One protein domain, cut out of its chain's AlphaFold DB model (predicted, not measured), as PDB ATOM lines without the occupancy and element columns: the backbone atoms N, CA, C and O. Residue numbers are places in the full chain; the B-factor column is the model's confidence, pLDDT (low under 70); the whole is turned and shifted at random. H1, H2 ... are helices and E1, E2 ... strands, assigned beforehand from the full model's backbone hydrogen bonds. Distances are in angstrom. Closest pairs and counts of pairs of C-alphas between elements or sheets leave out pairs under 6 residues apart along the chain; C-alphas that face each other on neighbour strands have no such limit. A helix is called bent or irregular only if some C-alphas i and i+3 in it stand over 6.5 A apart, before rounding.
ATOM      1  N   GLY A  26     360.058-166.211 110.080       44.84
ATOM      2  CA  GLY A  26     359.952-164.955 109.339       44.84
ATOM      3  C   GLY A  26     359.684-165.175 107.857       44.84
ATOM      4  O   GLY A  26     360.414-165.945 107.229       44.84
ATOM      5  N   THR A  27     358.700-164.481 107.282       44.47
ATOM      6  CA  THR A  27     358.408-164.559 105.838       44.47
ATOM      7  C   THR A  27     359.005-163.360 105.095       44.47
ATOM      8  O   THR A  27     358.467-162.261 105.174       44.47
ATOM      9  N   GLY A  28     360.084-163.583 104.335       40.75
ATOM     10  CA  GLY A  28     360.613-162.651 103.326       40.75
ATOM     11  C   GLY A  28     361.784-161.781 103.785       40.75
ATOM     12  O   GLY A  28     361.572-160.753 104.411       40.75
ATOM     13  N   ALA A  29     363.004-162.158 103.388       47.44
ATOM     14  CA  ALA A  29     364.222-161.396 103.652       47.44
ATOM     15  C   ALA A  29     364.673-160.577 102.433       47.44
ATOM     16  O   ALA A  29     364.703-161.084 101.322       47.44
ATOM     17  N   PHE A  30     365.101-159.337 102.638       51.84
ATOM     18  CA  PHE A  30     366.026-158.661 101.725       51.84
ATOM     19  C   PHE A  30     367.403-158.706 102.357       51.84
ATOM     20  O   PHE A  30     367.484-158.549 103.573       51.84
ATOM     21  N   ILE A  31     368.452-158.915 101.561       57.50
ATOM     22  CA  ILE A  31     369.818-159.024 102.072       57.50
ATOM     23  C   ILE A  31     370.621-157.814 101.621       57.50
ATOM     24  O   ILE A  31     371.029-157.715 100.466       57.50
ATOM     25  N   THR A  32     370.901-156.909 102.554       56.16
ATOM     26  CA  THR A  32     371.881-155.849 102.316       56.16
ATOM     27  C   THR A  32     373.263-156.388 102.638       56.16
ATOM     28  O   THR A  32     373.518-156.814 103.761       56.16
ATOM     29  N   VAL A  33     374.153-156.349 101.650       54.41
ATOM     30  CA  VAL A  33     375.564-156.694 101.804       54.41
ATOM     31  C   VAL A  33     376.375-155.407 101.773       54.41
ATOM     32  O   VAL A  33     376.462-154.751 100.737       54.41
ATOM     33  N   GLN A  34     376.993-155.059 102.899       56.72
ATOM     34  CA  GLN A  34     378.053-154.052 102.937       56.72
ATOM     35  C   GLN A  34     379.383-154.748 103.190       56.72
ATOM     36  O   GLN A  34     379.495-155.614 104.057       56.72
ATOM     37  N   THR A  35     380.380-154.407 102.378       55.84
ATOM     38  CA  THR A  35     381.722-154.974 102.473       55.84
ATOM     39  C   THR A  35     382.739-153.849 102.545       55.84
ATOM     40  O   THR A  35     382.948-153.142 101.561       55.84
ATOM     41  N   GLY A  36     383.365-153.721 103.710       68.31
ATOM     42  CA  GLY A  36     384.502-152.855 104.000       68.31
ATOM     43  C   GLY A  36     385.260-153.447 105.185       68.31
ATOM     44  O   GLY A  36     385.522-154.649 105.194       68.31
ATOM     45  N   ASP A  37     385.552-152.631 106.195       72.56
ATOM     46  CA  ASP A  37     386.013-153.133 107.497       72.56
ATOM     47  C   ASP A  37     384.873-153.832 108.266       72.56
ATOM     48  O   ASP A  37     385.115-154.794 108.998       72.56
ATOM     49  N   ASP A  38     383.634-153.387 108.035       83.12
ATOM     50  CA  ASP A  38     382.413-153.962 108.590       83.12
ATOM     51  C   ASP A  38     381.752-154.917 107.592       83.12
ATOM     52  O   ASP A  38     381.626-154.632 106.394       83.12
ATOM     53  N   LEU A  39     381.305-156.058 108.107       89.00
ATOM     54  CA  LEU A  39     380.492-157.032 107.398       89.00
ATOM     55  C   LEU A  39     379.089-156.981 107.994       89.00
ATOM     56  O   LEU A  39     378.902-157.321 109.161       89.00
ATOM     57  N   VAL A  40     378.116-156.569 107.185       88.12
ATOM     58  CA  VAL A  40     376.710-156.449 107.595       88.12
ATOM     59  C   VAL A  40     375.848-157.339 106.713       88.12
ATOM     60  O   VAL A  40     375.984-157.313 105.488       88.12
ATOM     61  N   LEU A  41     374.958-158.105 107.342       89.31
ATOM     62  CA  LEU A  41     373.870-158.836 106.703       89.31
ATOM     63  C   LEU A  41     372.578-158.536 107.445       89.31
ATOM     64  O   LEU A  41     372.408-158.970 108.578       89.31
ATOM     65  N   SER A  42     371.654-157.836 106.808       87.25
ATOM     66  CA  SER A  42     370.318-157.617 107.367       87.25
ATOM     67  C   SER A  42     369.299-158.497 106.658       87.25
ATOM     68  O   SER A  42     369.456-158.766 105.474       87.25
ATOM     69  N   PHE A  43     368.272-158.929 107.382       83.94
ATOM     70  CA  PHE A  43     367.128-159.690 106.902       83.94
ATOM     71  C   PHE A  43     365.864-158.959 107.338       83.94
ATOM     72  O   PHE A  43     365.717-158.630 108.512       83.94
ATOM     73  N   ALA A  44     364.929-158.757 106.416       81.56
ATOM     74  CA  ALA A  44     363.551-158.463 106.791       81.56
ATOM     75  C   ALA A  44     362.886-159.758 107.292       81.56
ATOM     76  O   ALA A  44     363.086-160.836 106.734       81.56
ATOM     77  N   VAL A  45     362.148-159.669 108.390       76.31
ATOM     78  CA  VAL A  45     361.513-160.794 109.071       76.31
ATOM     79  C   VAL A  45     360.088-160.363 109.379       76.31
ATOM     80  O   VAL A  45     359.871-159.516 110.237       76.31
ATOM     81  N   CYS A  46     359.108-160.937 108.686       70.94
ATOM     82  CA  CYS A  46     357.694-160.674 108.966       70.94
ATOM     83  C   CYS A  46     357.114-161.811 109.802       70.94
ATOM     84  O   CYS A  46     357.362-162.979 109.480       70.94
ATOM     85  N   LYS A  47     356.312-161.506 110.825       68.00
ATOM     86  CA  LYS A  47     355.604-162.555 111.571       68.00
ATOM     87  C   LYS A  47     354.568-163.246 110.670       68.00
ATOM     88  O   LYS A  47     353.937-162.569 109.860       68.00
ATOM     89  N   PRO A  48     354.343-164.566 110.811       62.06
ATOM     90  CA  PRO A  48     353.322-165.263 110.026       62.06
ATOM     91  C   PRO A  48     351.918-164.699 110.272       62.06
ATOM     92  O   PRO A  48     351.124-164.592 109.341       62.06
ATOM     93  N   ASP A  49     351.649-164.314 111.522       68.56
ATOM     94  CA  ASP A  49     350.336-163.853 111.983       68.56
ATOM     95  C   ASP A  49     350.080-162.366 111.701       68.56
ATOM     96  O   ASP A  49     348.932-161.926 111.716       68.56
ATOM     97  N   ASP A  50     351.135-161.595 111.428       70.69
ATOM     98  CA  ASP A  50     351.039-160.183 111.064       70.69
ATOM     99  C   ASP A  50     352.096-159.830 110.005       70.69
ATOM    100  O   ASP A  50     353.214-159.423 110.333       70.69
ATOM    101  N   PRO A  51     351.763-159.987 108.710       67.38
ATOM    102  CA  PRO A  51     352.667-159.656 107.613       67.38
ATOM    103  C   PRO A  51     352.995-158.161 107.501       67.38
ATOM    104  O   PRO A  51     353.901-157.808 106.748       67.38
ATOM    105  N   ALA A  52     352.244-157.283 108.181       71.19
ATOM    106  CA  ALA A  52     352.537-155.852 108.231       71.19
ATOM    107  C   ALA A  52     353.587-155.517 109.305       71.19
ATOM    108  O   ALA A  52     354.237-154.475 109.211       71.19
ATOM    109  N   ASP A  53     353.786-156.407 110.281       76.19
ATOM    110  CA  ASP A  53     354.827-156.314 111.304       76.19
ATOM    111  C   ASP A  53     356.152-156.861 110.752       76.19
ATOM    112  O   ASP A  53     356.513-158.032 110.930       76.19
ATOM    113  N   ILE A  54     356.844-156.001 110.001       76.56
ATOM    114  CA  ILE A  54     358.165-156.268 109.430       76.56
ATOM    115  C   ILE A  54     359.226-155.811 110.425       76.56
ATOM    116  O   ILE A  54     359.294-154.636 110.773       76.56
ATOM    117  N   GLU A  55     360.107-156.724 110.813       81.31
ATOM    118  CA  GLU A  55     361.242-156.435 111.679       81.31
ATOM    119  C   GLU A  55     362.564-156.719 110.962       81.31
ATOM    120  O   GLU A  55     362.681-157.677 110.200       81.31
ATOM    121  N   SER A  56     363.589-155.908 111.221       82.56
ATOM    122  CA  SER A  56     364.941-156.171 110.724       82.56
ATOM    123  C   SER A  56     365.741-157.024 111.713       82.56
ATOM    124  O   SER A  56     365.899-156.637 112.870       82.56
ATOM    125  N   LEU A  57     366.280-158.157 111.251       87.88
ATOM    126  CA  LEU A  57     367.332-158.931 111.920       87.88
ATOM    127  C   LEU A  57     368.662-158.597 111.251       87.88
ATOM    128  O   LEU A  57     368.825-158.842 110.061       87.88
ATOM    129  N   THR A  58     369.629-158.080 111.997       90.00
ATOM    130  CA  THR A  58     370.954-157.735 111.476       90.00
ATOM    131  C   THR A  58     372.032-158.607 112.098       90.00
ATOM    132  O   THR A  58     372.064-158.819 113.306       90.00
ATOM    133  N   ILE A  59     372.919-159.110 111.248       92.00
ATOM    134  CA  ILE A  59     374.166-159.761 111.608       92.00
ATOM    135  C   ILE A  59     375.295-158.786 111.290       92.00
ATOM    136  O   ILE A  59     375.406-158.323 110.151       92.00
ATOM    137  N   LEU A  60     376.136-158.489 112.274       91.50
ATOM    138  CA  LEU A  60     377.254-157.560 112.142       91.50
ATOM    139  C   LEU A  60     378.542-158.222 112.632       91.50
ATOM    140  O   LEU A  60     378.552-158.886 113.666       91.50
ATOM    141  N   ARG A  61     379.643-158.018 111.912       91.25
ATOM    142  CA  ARG A  61     380.990-158.344 112.393       91.25
ATOM    143  C   ARG A  61     381.992-157.325 111.871       91.25
ATOM    144  O   ARG A  61     381.965-157.015 110.681       91.25
ATOM    145  N   THR A  62     382.922-156.896 112.718       88.88
ATOM    146  CA  THR A  62     384.001-155.970 112.335       88.88
ATOM    147  C   THR A  62     385.370-156.578 112.649       88.88
ATOM    148  O   THR A  62     385.997-156.214 113.648       88.88
ATOM    149  N   PRO A  63     385.876-157.502 111.804       85.19
ATOM    150  CA  PRO A  63     387.111-158.249 112.068       85.19
ATOM    151  C   PRO A  63     388.320-157.377 112.432       85.19
ATOM    152  O   PRO A  63     389.154-157.765 113.247       85.19
ATOM    153  N   LYS A  64     388.409-156.172 111.854       82.25
ATOM    154  CA  LYS A  64     389.533-155.249 112.045       82.25
ATOM    155  C   LYS A  64     389.764-154.842 113.502       82.25
ATOM    156  O   LYS A  64     390.907-154.573 113.851       82.25
ATOM    157  N   TYR A  65     388.724-154.779 114.335       81.00
ATOM    158  CA  TYR A  65     388.845-154.342 115.733       81.00
ATOM    159  C   TYR A  65     388.826-155.498 116.737       81.00
ATOM    160  O   TYR A  65     389.097-155.287 117.915       81.00
ATOM    161  N   GLU A  66     388.573-156.730 116.290       84.62
ATOM    162  CA  GLU A  66     388.409-157.879 117.189       84.62
ATOM    163  C   GLU A  66     389.687-158.274 117.930       84.62
ATOM    164  O   GLU A  66     389.616-158.910 118.979       84.62
ATOM    165  N   PHE A  67     390.859-157.872 117.438       83.75
ATOM    166  CA  PHE A  67     392.119-158.131 118.135       83.75
ATOM    167  C   PHE A  67     392.228-157.400 119.484       83.75
ATOM    168  O   PHE A  67     393.056-157.788 120.305       83.75
ATOM    169  N   PHE A  68     391.407-156.370 119.715       85.88
ATOM    170  CA  PHE A  68     391.294-155.687 121.005       85.88
ATOM    171  C   PHE A  68     390.281-156.337 121.958       85.88
ATOM    172  O   PHE A  68     390.242-155.956 123.122       85.88
ATOM    173  N   LEU A  69     389.459-157.273 121.472       84.56
ATOM    174  CA  LEU A  69     388.393-157.916 122.242       84.56
ATOM    175  C   LEU A  69     388.860-159.235 122.857       84.56
ATOM    176  O   LEU A  69     389.726-159.919 122.289       84.56
ATOM    177  N   ASP A  70     388.228-159.625 123.961       85.69
ATOM    178  CA  ASP A  70     388.378-160.962 124.534       85.69
ATOM    179  C   ASP A  70     387.750-162.024 123.621       85.69
ATOM    180  O   ASP A  70     386.787-161.765 122.900       85.69
ATOM    181  N   GLU A  71     388.266-163.256 123.656       82.06
ATOM    182  CA  GLU A  71     387.788-164.348 122.789       82.06
ATOM    183  C   GLU A  71     386.280-164.607 122.909       82.06
ATOM    184  O   GLU A  71     385.636-164.973 121.927       82.06
ATOM    185  N   SER A  72     385.705-164.388 124.094       80.31
ATOM    186  CA  SER A  72     384.271-164.544 124.348       80.31
ATOM    187  C   SER A  72     383.401-163.477 123.686       80.31
ATOM    188  O   SER A  72     382.209-163.715 123.503       80.31
ATOM    189  N   GLU A  73     383.980-162.326 123.345       81.44
ATOM    190  CA  GLU A  73     383.296-161.174 122.747       81.44
ATOM    191  C   GLU A  73     383.473-161.117 121.223       81.44
ATOM    192  O   GLU A  73     382.757-160.390 120.535       81.44
ATOM    193  N   ARG A  74     384.415-161.898 120.680       88.12
ATOM    194  CA  ARG A  74     384.666-161.996 119.238       88.12
ATOM    195  C   ARG A  74     383.571-162.792 118.534       88.12
ATOM    196  O   ARG A  74     383.068-163.793 119.052       88.12
ATOM    197  N   GLY A  75     383.263-162.396 117.302       91.31
ATOM    198  CA  GLY A  75     382.314-163.101 116.451       91.31
ATOM    199  C   GLY A  75     381.266-162.185 115.837       91.31
ATOM    200  O   GLY A  75     381.213-160.984 116.084       91.31
ATOM    201  N   ALA A  76     380.406-162.777 115.012       92.94
ATOM    202  CA  ALA A  76     379.282-162.056 114.436       92.94
ATOM    203  C   ALA A  76     378.157-161.906 115.469       92.94
ATOM    204  O   ALA A  76     377.687-162.907 116.015       92.94
ATOM    205  N   SER A  77     377.708-160.681 115.720       92.38
ATOM    206  CA  SER A  77     376.557-160.399 116.579       92.38
ATOM    207  C   SER A  77     375.257-160.457 115.783       92.38
ATOM    208  O   SER A  77     375.249-160.212 114.580       92.38
ATOM    209  N   VAL A  78     374.160-160.807 116.451       91.06
ATOM    210  CA  VAL A  78     372.801-160.842 115.906       91.06
ATOM    211  C   VAL A  78     371.932-159.896 116.724       91.06
ATOM    212  O   VAL A  78     371.827-160.052 117.939       91.06
ATOM    213  N   SER A  79     371.275-158.948 116.067       89.62
ATOM    214  CA  SER A  79     370.380-157.981 116.704       89.62
ATOM    215  C   SER A  79     369.087-157.807 115.916       89.62
ATOM    216  O   SER A  79     369.027-158.072 114.716       89.62
ATOM    217  N   PHE A  80     368.037-157.369 116.602       85.56
ATOM    218  CA  PHE A  80     366.792-156.914 116.000       85.56
ATOM    219  C   PHE A  80     366.621-155.413 116.189       85.56
ATOM    220  O   PHE A  80     367.161-154.838 117.129       85.56
ATOM    221  N   GLU A  81     365.789-154.792 115.359       80.25
ATOM    222  CA  GLU A  81     365.437-153.373 115.499       80.25
ATOM    223  C   GLU A  81     364.863-153.019 116.884       80.25
ATOM    224  O   GLU A  81     365.107-151.932 117.400       80.25
ATOM    225  N   ARG A  82     364.152-153.948 117.538       78.81
ATOM    226  CA  ARG A  82     363.617-153.750 118.897       78.81
ATOM    227  C   ARG A  82     364.670-153.755 120.012       78.81
ATOM    228  O   ARG A  82     364.323-153.422 121.147       78.81
ATOM    229  N   ASN A  83     365.889-154.231 119.744       81.88
ATOM    230  CA  ASN A  83     366.934-154.302 120.762       81.88
ATOM    231  C   ASN A  83     367.360-152.891 121.172       81.88
ATOM    232  O   ASN A  83     367.520-152.009 120.330       81.88
ATOM    233  N   ARG A  84     367.524-152.672 122.477       78.69
ATOM    234  CA  ARG A  84     367.917-151.373 123.029       78.69
ATOM    235  C   ARG A  84     369.420-151.309 123.246       78.69
ATOM    236  O   ARG A  84     370.093-152.321 123.422       78.69
ATOM    237  N   GLU A  85     369.939-150.088 123.273       72.44
ATOM    238  CA  GLU A  85     371.310-149.835 123.703       72.44
ATOM    239  C   GLU A  85     371.490-150.326 125.151       72.44
ATOM    240  O   GLU A  85     370.713-149.964 126.037       72.44
ATOM    241  N   GLY A  86     372.483-151.191 125.372       75.38
ATOM    242  CA  GLY A  86     372.723-151.860 126.654       75.38
ATOM    243  C   GLY A  86     372.166-153.286 126.766       75.38
ATOM    244  O   GLY A  86     372.446-153.945 127.767       75.38
ATOM    245  N   ASP A  87     371.429-153.781 125.765       82.19
ATOM    246  CA  ASP A  87     371.100-155.209 125.674       82.19
ATOM    247  C   ASP A  87     372.381-156.054 125.510       82.19
ATOM    248  O   ASP A  87     373.371-155.616 124.920       82.19
ATOM    249  N   GLU A  88     372.353-157.292 126.013       83.94
ATOM    250  CA  GLU A  88     373.462-158.243 125.872       83.94
ATOM    251  C   GLU A  88     373.770-158.533 124.393       83.94
ATOM    252  O   GLU A  88     372.870-158.749 123.576       83.94
ATOM    253  N   ILE A  89     375.062-158.591 124.050       85.62
ATOM    254  CA  ILE A  89     375.513-158.953 122.704       85.62
ATOM    255  C   ILE A  89     375.250-160.441 122.467       85.62
ATOM    256  O   ILE A  89     375.873-161.316 123.065       85.62
ATOM    257  N   VAL A  90     374.361-160.740 121.523       91.00
ATOM    258  CA  VAL A  90     374.032-162.116 121.150       91.00
ATOM    259  C   VAL A  90     374.893-162.557 119.970       91.00
ATOM    260  O   VAL A  90     374.731-162.064 118.858       91.00
ATOM    261  N   LEU A  91     375.784-163.526 120.186       93.38
ATOM    262  CA  LEU A  91     376.663-164.045 119.133       93.38
ATOM    263  C   LEU A  91     376.008-165.146 118.289       93.38
ATOM    264  O   LEU A  91     375.351-166.062 118.804       93.38
ATOM    265  N   LEU A  92     376.255-165.092 116.981       94.75
ATOM    266  CA  LEU A  92     375.922-166.129 116.016       94.75
ATOM    267  C   LEU A  92     376.873-167.313 116.186       94.75
ATOM    268  O   LEU A  92     378.092-167.171 116.136       94.75
ATOM    269  N   ARG A  93     376.310-168.504 116.375       95.00
ATOM    270  CA  ARG A  93     377.072-169.741 116.590       95.00
ATOM    271  C   ARG A  93     377.009-170.676 115.396       95.00
ATOM    272  O   ARG A  93     377.941-171.442 115.166       95.00
ATOM    273  N   GLU A  94     375.917-170.645 114.645       95.81
ATOM    274  CA  GLU A  94     375.750-171.505 113.481       95.81
ATOM    275  C   GLU A  94     374.830-170.885 112.438       95.81
ATOM    276  O   GLU A  94     373.831-170.242 112.771       95.81
ATOM    277  N   VAL A  95     375.167-171.153 111.178       94.62
ATOM    278  CA  VAL A  95     374.308-170.927 110.025       94.62
ATOM    279  C   VAL A  95     374.172-172.221 109.243       94.62
ATOM    280  O   VAL A  95     375.163-172.822 108.825       94.62
ATOM    281  N   PHE A  96     372.929-172.621 109.016       93.81
ATOM    282  CA  PHE A  96     372.578-173.727 108.143       93.81
ATOM    283  C   PHE A  96     371.725-173.194 106.996       93.81
ATOM    284  O   PHE A  96     370.630-172.680 107.223       93.81
ATOM    285  N   TYR A  97     372.232-173.299 105.771       91.88
ATOM    286  CA  TYR A  97     371.493-172.955 104.565       91.88
ATOM    287  C   TYR A  97     371.105-174.232 103.816       91.88
ATOM    288  O   TYR A  97     371.964-175.004 103.397       91.88
ATOM    289  N   ALA A  98     369.799-174.449 103.657       89.31
ATOM    290  CA  ALA A  98     369.233-175.510 102.834       89.31
ATOM    291  C   ALA A  98     368.819-174.919 101.475       89.31
ATOM    292  O   ALA A  98     367.759-174.287 101.383       89.31
ATOM    293  N   PRO A  99     369.635-175.078 100.415       82.69
ATOM    294  CA  PRO A  99     369.368-174.464  99.116       82.69
ATOM    295  C   PRO A  99     368.131-175.039  98.419       82.69
ATOM    296  O   PRO A  99     367.484-174.301  97.669       82.69
ATOM    297  N   ASP A 100     367.801-176.307  98.679       85.75
ATOM    298  CA  ASP A 100     366.635-176.993  98.113       85.75
ATOM    299  C   ASP A 100     365.336-176.498  98.762       85.75
ATOM    300  O   ASP A 100     364.395-176.120  98.068       85.75
ATOM    301  N   ASP A 101     365.328-176.373 100.093       82.94
ATOM    302  CA  ASP A 101     364.171-175.880 100.854       82.94
ATOM    303  C   ASP A 101     364.040-174.349 100.849       82.94
ATOM    304  O   ASP A 101     363.041-173.810 101.341       82.94
ATOM    305  N   LYS A 102     365.055-173.651 100.312       79.38
ATOM    306  CA  LYS A 102     365.207-172.187 100.345       79.38
ATOM    307  C   LYS A 102     364.992-171.642 101.754       79.38
ATOM    308  O   LYS A 102     364.214-170.718 101.982       79.38
ATOM    309  N   CYS A 103     365.694-172.249 102.703       87.12
ATOM    310  CA  CYS A 103     365.566-171.947 104.118       87.12
ATOM    311  C   CYS A 103     366.937-171.683 104.731       87.12
ATOM    312  O   CYS A 103     367.883-172.438 104.504       87.12
ATOM    313  N   ILE A 104     367.021-170.649 105.563       89.44
ATOM    314  CA  ILE A 104     368.203-170.354 106.373       89.44
ATOM    315  C   ILE A 104     367.836-170.513 107.836       89.44
ATOM    316  O   ILE A 104     366.804-170.022 108.289       89.44
ATOM    317  N   MET A 105     368.694-171.188 108.583       90.75
ATOM    318  CA  MET A 105     368.601-171.287 110.025       90.75
ATOM    319  C   MET A 105     369.811-170.608 110.659       90.75
ATOM    320  O   MET A 105     370.952-170.943 110.343       90.75
ATOM    321  N   LEU A 106     369.545-169.662 111.556       90.81
ATOM    322  CA  LEU A 106     370.543-168.942 112.339       90.81
ATOM    323  C   LEU A 106     370.409-169.374 113.793       90.81
ATOM    324  O   LEU A 106     369.320-169.288 114.359       90.81
ATOM    325  N   ARG A 107     371.496-169.816 114.418       91.31
ATOM    326  CA  ARG A 107     371.480-170.230 115.824       91.31
ATOM    327  C   ARG A 107     372.436-169.389 116.646       91.31
ATOM    328  O   ARG A 107     373.608-169.246 116.299       91.31
ATOM    329  N   THR A 108     371.930-168.875 117.756       89.50
ATOM    330  CA  THR A 108     372.688-168.144 118.772       89.50
ATOM    331  C   THR A 108     372.794-168.984 120.046       89.50
ATOM    332  O   THR A 108     372.340-170.131 120.079       89.50
ATOM    333  N   GLY A 109     373.394-168.438 121.106       83.94
ATOM    334  CA  GLY A 109     373.413-169.095 122.420       83.94
ATOM    335  C   GLY A 109     372.021-169.294 123.035       83.94
ATOM    336  O   GLY A 109     371.833-170.217 123.821       83.94
ATOM    337  N   HIS A 110     371.042-168.470 122.649       80.88
ATOM    338  CA  HIS A 110     369.730-168.427 123.303       80.88
ATOM    339  C   HIS A 110     368.572-168.822 122.387       80.88
ATOM    340  O   HIS A 110     367.537-169.267 122.874       80.88
ATOM    341  N   ARG A 111     368.697-168.605 121.072       83.12
ATOM    342  CA  ARG A 111     367.573-168.712 120.134       83.12
ATOM    343  C   ARG A 111     368.000-169.311 118.804       83.12
ATOM    344  O   ARG A 111     369.159-169.235 118.400       83.12
ATOM    345  N   THR A 112     367.029-169.901 118.118       85.75
ATOM    346  CA  THR A 112     367.172-170.361 116.735       85.75
ATOM    347  C   THR A 112     366.135-169.646 115.883       85.75
ATOM    348  O   THR A 112     364.948-169.676 116.197       85.75
ATOM    349  N   TYR A 113     366.586-169.018 114.806       85.00
ATOM    350  CA  TYR A 113     365.749-168.308 113.847       85.00
ATOM    351  C   TYR A 113     365.695-169.104 112.556       85.00
ATOM    352  O   TYR A 113     366.735-169.520 112.045       85.00
ATOM    353  N   LYS A 114     364.490-169.307 112.027       86.06
ATOM    354  CA  LYS A 114     364.267-169.967 110.742       86.06
ATOM    355  C   LYS A 114     363.662-168.953 109.780       86.06
ATOM    356  O   LYS A 114     362.587-168.416 110.038       86.06
ATOM    357  N   LEU A 115     364.378-168.686 108.697       84.81
ATOM    358  CA  LEU A 115     364.039-167.677 107.705       84.81
ATOM    359  C   LEU A 115     363.690-168.367 106.389       84.81
ATOM    360  O   LEU A 115     364.510-169.102 105.830       84.81
ATOM    361  N   ASP A 116     362.474-168.122 105.905       83.19
ATOM    362  CA  ASP A 116     362.078-168.504 104.552       83.19
ATOM    363  C   ASP A 116     362.644-167.478 103.564       83.19
ATOM    364  O   ASP A 116     362.319-166.286 103.617       83.19
ATOM    365  N   VAL A 117     363.498-167.957 102.657       83.38
ATOM    366  CA  VAL A 117     364.158-167.139 101.639       83.38
ATOM    367  C   VAL A 117     363.743-167.496 100.211       83.38
ATOM    368  O   VAL A 117     364.415-167.123  99.253       83.38
ATOM    369  N   ARG A 118     362.601-168.171 100.026       83.12
ATOM    370  CA  ARG A 118     362.062-168.526  98.696       83.12
ATOM    371  C   ARG A 118     361.842-167.327  97.778       83.12
ATOM    372  O   ARG A 118     361.876-167.481  96.564       83.12
ATOM    373  N   LYS A 119     361.589-166.151  98.357       79.06
ATOM    374  CA  LYS A 119     361.322-164.898  97.631       79.06
ATOM    375  C   LYS A 119     362.580-164.060  97.362       79.06
ATOM    376  O   LYS A 119     362.458-162.994  96.771       79.06
ATOM    377  N   VAL A 120     363.754-164.518  97.799       81.88
ATOM    378  CA  VAL A 120     365.028-163.798  97.658       81.88
ATOM    379  C   VAL A 120     365.703-164.190  96.354       81.88
ATOM    380  O   VAL A 120     365.710-165.369  95.986       81.88
ATOM    381  N   ASP A 121     366.287-163.218  95.653       83.44
ATOM    382  CA  ASP A 121     366.982-163.495  94.399       83.44
ATOM    383  C   ASP A 121     368.182-164.436  94.647       83.44
ATOM    384  O   ASP A 121     368.956-164.236  95.591       83.44
ATOM    385  N   PRO A 122     368.400-165.465  93.807       84.88
ATOM    386  CA  PRO A 122     369.532-166.375  93.963       84.88
ATOM    387  C   PRO A 122     370.905-165.686  94.005       84.88
ATOM    388  O   PRO A 122     371.823-166.192  94.655       84.88
ATOM    389  N   ARG A 123     371.073-164.539  93.333       85.19
ATOM    390  CA  ARG A 123     372.309-163.742  93.368       85.19
ATOM    391  C   ARG A 123     372.515-163.104  94.734       85.19
ATOM    392  O   ARG A 123     373.640-163.109  95.228       85.19
ATOM    393  N   GLU A 124     371.450-162.614  95.363       83.31
ATOM    394  CA  GLU A 124     371.494-162.082  96.730       83.31
ATOM    395  C   GLU A 124     371.809-163.192  97.738       83.31
ATOM    396  O   GLU A 124     372.667-163.012  98.601       83.31
ATOM    397  N   LEU A 125     371.222-164.382  97.569       86.25
ATOM    398  CA  LEU A 125     371.551-165.558  98.383       86.25
ATOM    399  C   LEU A 125     373.016-165.980  98.226       86.25
ATOM    400  O   LEU A 125     373.688-166.295  99.210       86.25
ATOM    401  N   SER A 126     373.548-165.949  97.003       87.25
ATOM    402  CA  SER A 126     374.966-166.216  96.758       87.25
ATOM    403  C   SER A 126     375.868-165.156  97.398       87.25
ATOM    404  O   SER A 126     376.909-165.498  97.964       87.25
ATOM    405  N   ALA A 127     375.493-163.875  97.319       85.88
ATOM    406  CA  ALA A 127     376.240-162.778  97.929       85.88
ATOM    407  C   ALA A 127     376.252-162.899  99.459       85.88
ATOM    408  O   ALA A 127     377.316-162.816 100.072       85.88
ATOM    409  N   MET A 128     375.098-163.199 100.057       89.00
ATOM    410  CA  MET A 128     374.957-163.501 101.479       89.00
ATOM    411  C   MET A 128     375.901-164.618 101.914       89.00
ATOM    412  O   MET A 128     376.646-164.452 102.878       89.00
ATOM    413  N   CYS A 129     375.913-165.739 101.188       90.56
ATOM    414  CA  CYS A 129     376.810-166.849 101.494       90.56
ATOM    415  C   CYS A 129     378.281-166.418 101.423       90.56
ATOM    416  O   CYS A 129     379.091-166.786 102.272       90.56
ATOM    417  N   GLY A 130     378.633-165.582 100.442       90.00
ATOM    418  CA  GLY A 130     379.954-164.961 100.356       90.00
ATOM    419  C   GLY A 130     380.313-164.135 101.594       90.00
ATOM    420  O   GLY A 130     381.429-164.251 102.100       90.00
ATOM    421  N   VAL A 131     379.381-163.335 102.116       89.44
ATOM    422  CA  VAL A 131     379.600-162.540 103.334       89.44
ATOM    423  C   VAL A 131     379.692-163.417 104.571       89.44
ATOM    424  O   VAL A 131     380.597-163.206 105.365       89.44
ATOM    425  N   LEU A 132     378.837-164.429 104.722       91.50
ATOM    426  CA  LEU A 132     378.902-165.366 105.847       91.50
ATOM    427  C   LEU A 132     380.260-166.075 105.917       91.50
ATOM    428  O   LEU A 132     380.837-166.203 106.995       91.50
ATOM    429  N   ARG A 133     380.824-166.466 104.765       91.75
ATOM    430  CA  ARG A 133     382.190-167.010 104.704       91.75
ATOM    431  C   ARG A 133     383.245-165.985 105.117       91.75
ATOM    432  O   ARG A 133     384.155-166.338 105.855       91.75
ATOM    433  N   LYS A 134     383.117-164.726 104.681       89.62
ATOM    434  CA  LYS A 134     384.019-163.636 105.104       89.62
ATOM    435  C   LYS A 134     383.904-163.342 106.599       89.62
ATOM    436  O   LYS A 134     384.918-163.117 107.248       89.62
ATOM    437  N   MET A 135     382.687-163.365 107.142       90.00
ATOM    438  CA  MET A 135     382.434-163.206 108.572       90.00
ATOM    439  C   MET A 135     383.110-164.325 109.349       90.00
ATOM    440  O   MET A 135     383.632-164.063 110.417       90.00
ATOM    441  N   ASN A 136     383.153-165.548 108.824       92.00
ATOM    442  CA  ASN A 136     383.732-166.704 109.502       92.00
ATOM    443  C   ASN A 136     385.238-166.910 109.240       92.00
ATOM    444  O   ASN A 136     385.689-168.042 109.070       92.00
ATOM    445  N   PHE A 137     386.028-165.834 109.186       87.12
ATOM    446  CA  PHE A 137     387.466-165.917 108.886       87.12
ATOM    447  C   PHE A 137     388.270-166.730 109.919       87.12
ATOM    448  O   PHE A 137     389.319-167.280 109.591       87.12
ATOM    449  N   ASP A 138     387.777-166.815 111.155       88.62
ATOM    450  CA  ASP A 138     388.391-167.509 112.292       88.62
ATOM    451  C   ASP A 138     387.706-168.841 112.640       88.62
ATOM    452  O   ASP A 138     388.051-169.473 113.635       88.62
ATOM    453  N   SER A 139     386.739-169.288 111.829       89.75
ATOM    454  CA  SER A 139     385.964-170.519 112.056       89.75
ATOM    455  C   SER A 139     385.154-170.563 113.366       89.75
ATOM    456  O   SER A 139     384.757-171.644 113.804       89.75
ATOM    457  N   SER A 140     384.862-169.412 113.983       89.69
ATOM    458  CA  SER A 140     384.042-169.318 115.208       89.69
ATOM    459  C   SER A 140     382.550-169.617 114.990       89.69
ATOM    460  O   SER A 140     381.829-169.934 115.940       89.69
ATOM    461  N   ILE A 141     382.079-169.554 113.741       93.12
ATOM    462  CA  ILE A 141     380.703-169.842 113.331       93.12
ATOM    463  C   ILE A 141     380.690-171.185 112.601       93.12
ATOM    464  O   ILE A 141     381.427-171.403 111.636       93.12
ATOM    465  N   ARG A 142     379.798-172.099 112.990       96.12
ATOM    466  CA  ARG A 142     379.583-173.319 112.205       96.12
ATOM    467  C   ARG A 142     378.750-172.996 110.965       96.12
ATOM    468  O   ARG A 142     377.574-172.671 111.087       96.12
ATOM    469  N   LEU A 143     379.344-173.106 109.781       95.19
ATOM    470  CA  LEU A 143     378.654-172.895 108.509       95.19
ATOM    471  C   LEU A 143     378.352-174.236 107.836       95.19
ATOM    472  O   LEU A 143     379.252-175.050 107.652       95.19
ATOM    473  N   THR A 144     377.097-174.455 107.446       94.75
ATOM    474  CA  THR A 144     376.658-175.646 106.702       94.75
ATOM    475  C   THR A 144     375.819-175.226 105.502       94.75
ATOM    476  O   THR A 144     374.882-174.446 105.652       94.75
ATOM    477  N   GLY A 145     376.152-175.740 104.315       87.56
ATOM    478  CA  GLY A 145     375.451-175.404 103.069       87.56
ATOM    479  C   GLY A 145     375.707-173.983 102.550       87.56
ATOM    480  O   GLY A 145     375.069-173.578 101.584       87.56
TER     481      GLY A 145
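AT A GLANCE: This is residues 26 to 145 of the 146 residues of the protein "Uncultured bacterium genome assembly Metasoil_fosmids_resub" of uncultured bacterium (UniProt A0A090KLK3). Two four-stranded sheets stand partly face to face as a sandwich with crossed strands, E1 E2 E3 E4 on one side and E7 E6 E5 E8 on the other. The long helix H2 covers E1 and E2 on one face of the first sheet and is also on the second sheet, with the C-alphas of Arg 133 and Leu 143 of E8 7.8 A apart, while the short helix H1 is on neither sheet, its centre the farthest from the mean of the C-alphas at 18.9 A. The printed part has 120 residues, with two named helices and eight named strands in the order E1 E2 E3 H1 E4 E5 E6 E7 H2 E8; the first sheet is antiparallel, the second mixed, and the class is mixed, helices and strands. The whole is compact, with a radius of gyration of the C-alphas of 14.0 A and spans of 41 by 30 by 24 A.

IN THESE COORDINATES: In the first sheet, E1 is residues 32 to 35, starting at C-alpha 32 at (371.881, -155.849, 102.316). E2, residues 39 to 46, and E3, residues 54 to 61, each run 23.1 A from first to last C-alpha, and E4 is residues 77 to 80. In the second sheet, E7 is residues 112 to 116, 13.3 A long; E6, residues 103 to 108, is 16.7 A; E5, residues 92 to 98, is 17.5 A; E8, residues 142 to 144, ends at C-alpha 144 at (376.658, -175.646, 106.702). H2, residues 122 to 135, is 19.7 A long, with C-alpha 122 at (369.532, -166.375, 93.963). H1, residues 63 to 68, is irregular: C-alphas 64 and 67 are 7.2 A apart.

HOW THE PARTS SIT: E1, E2 and E3 form a meander, each strand the antiparallel neighbour of the one before. E2 and E3 are a hairpin, with N 43 and O 57 within hydrogen-bond range at 2.7 A. E1 and E2 are a hairpin too, but no backbone N and O are within hydrogen-bond range across them; C-alphas 34 and 40 face each other at 5.4 A. E4 is an edge strand beside E3, with N 58 and O 79 within hydrogen-bond range at 2.8 A. H2 is on this sheet, two layers with the helix on one face, at a height over the sheet of 9.1 A; it lies over E1 and E2, slantwise to the strands at 43 degrees to E1 on the local plane. The closest C-alphas of H2 and E2 are those of Met 135 and Leu 39, 6.6 A apart. In the sandwich, two sheets face to face, the facing parts are 10.5 A centre to centre and the strands of the one stand at 65 degrees to those of the other. E5, E6 and E7 form a second meander; N 105 and O 96 are within hydrogen-bond range at 2.8 A, and so are N 113 and O 106, at 2.8 A. E8 is parallel to E5, with N 95 and O 142 within hydrogen-bond range at 2.8 A. E7, H2 and E8 form a split strand-helix-strand unit, two strands running the same way with E6 and E5 between them, and its crossover is right-handed. H1 and H2 are close but not clearly touching: the closest C-alphas, of Pro 63 and Met 135, are 7.7 A apart. Every O i to N i+4 pair is within hydrogen-bond range in H2; in H1 it is 0 of 2, beside 2 of 3 O i to N i+3 pairs.

THE WHOLE: The two C-alphas farthest apart, those of Asp 49 and Phe 68, are 42.7 A from each other. The printed part has no cut. The link from E4 to E5, 11 residues, is long, and there the chain changes from one sheet of the sandwich to the other. Residues 26 to 27 pair in parallel with residues 115 to 116 of E7. The mean pLDDT of the printed part is 82.3; it is under 70 at residues 26 to 36, 47 to 49 and 51.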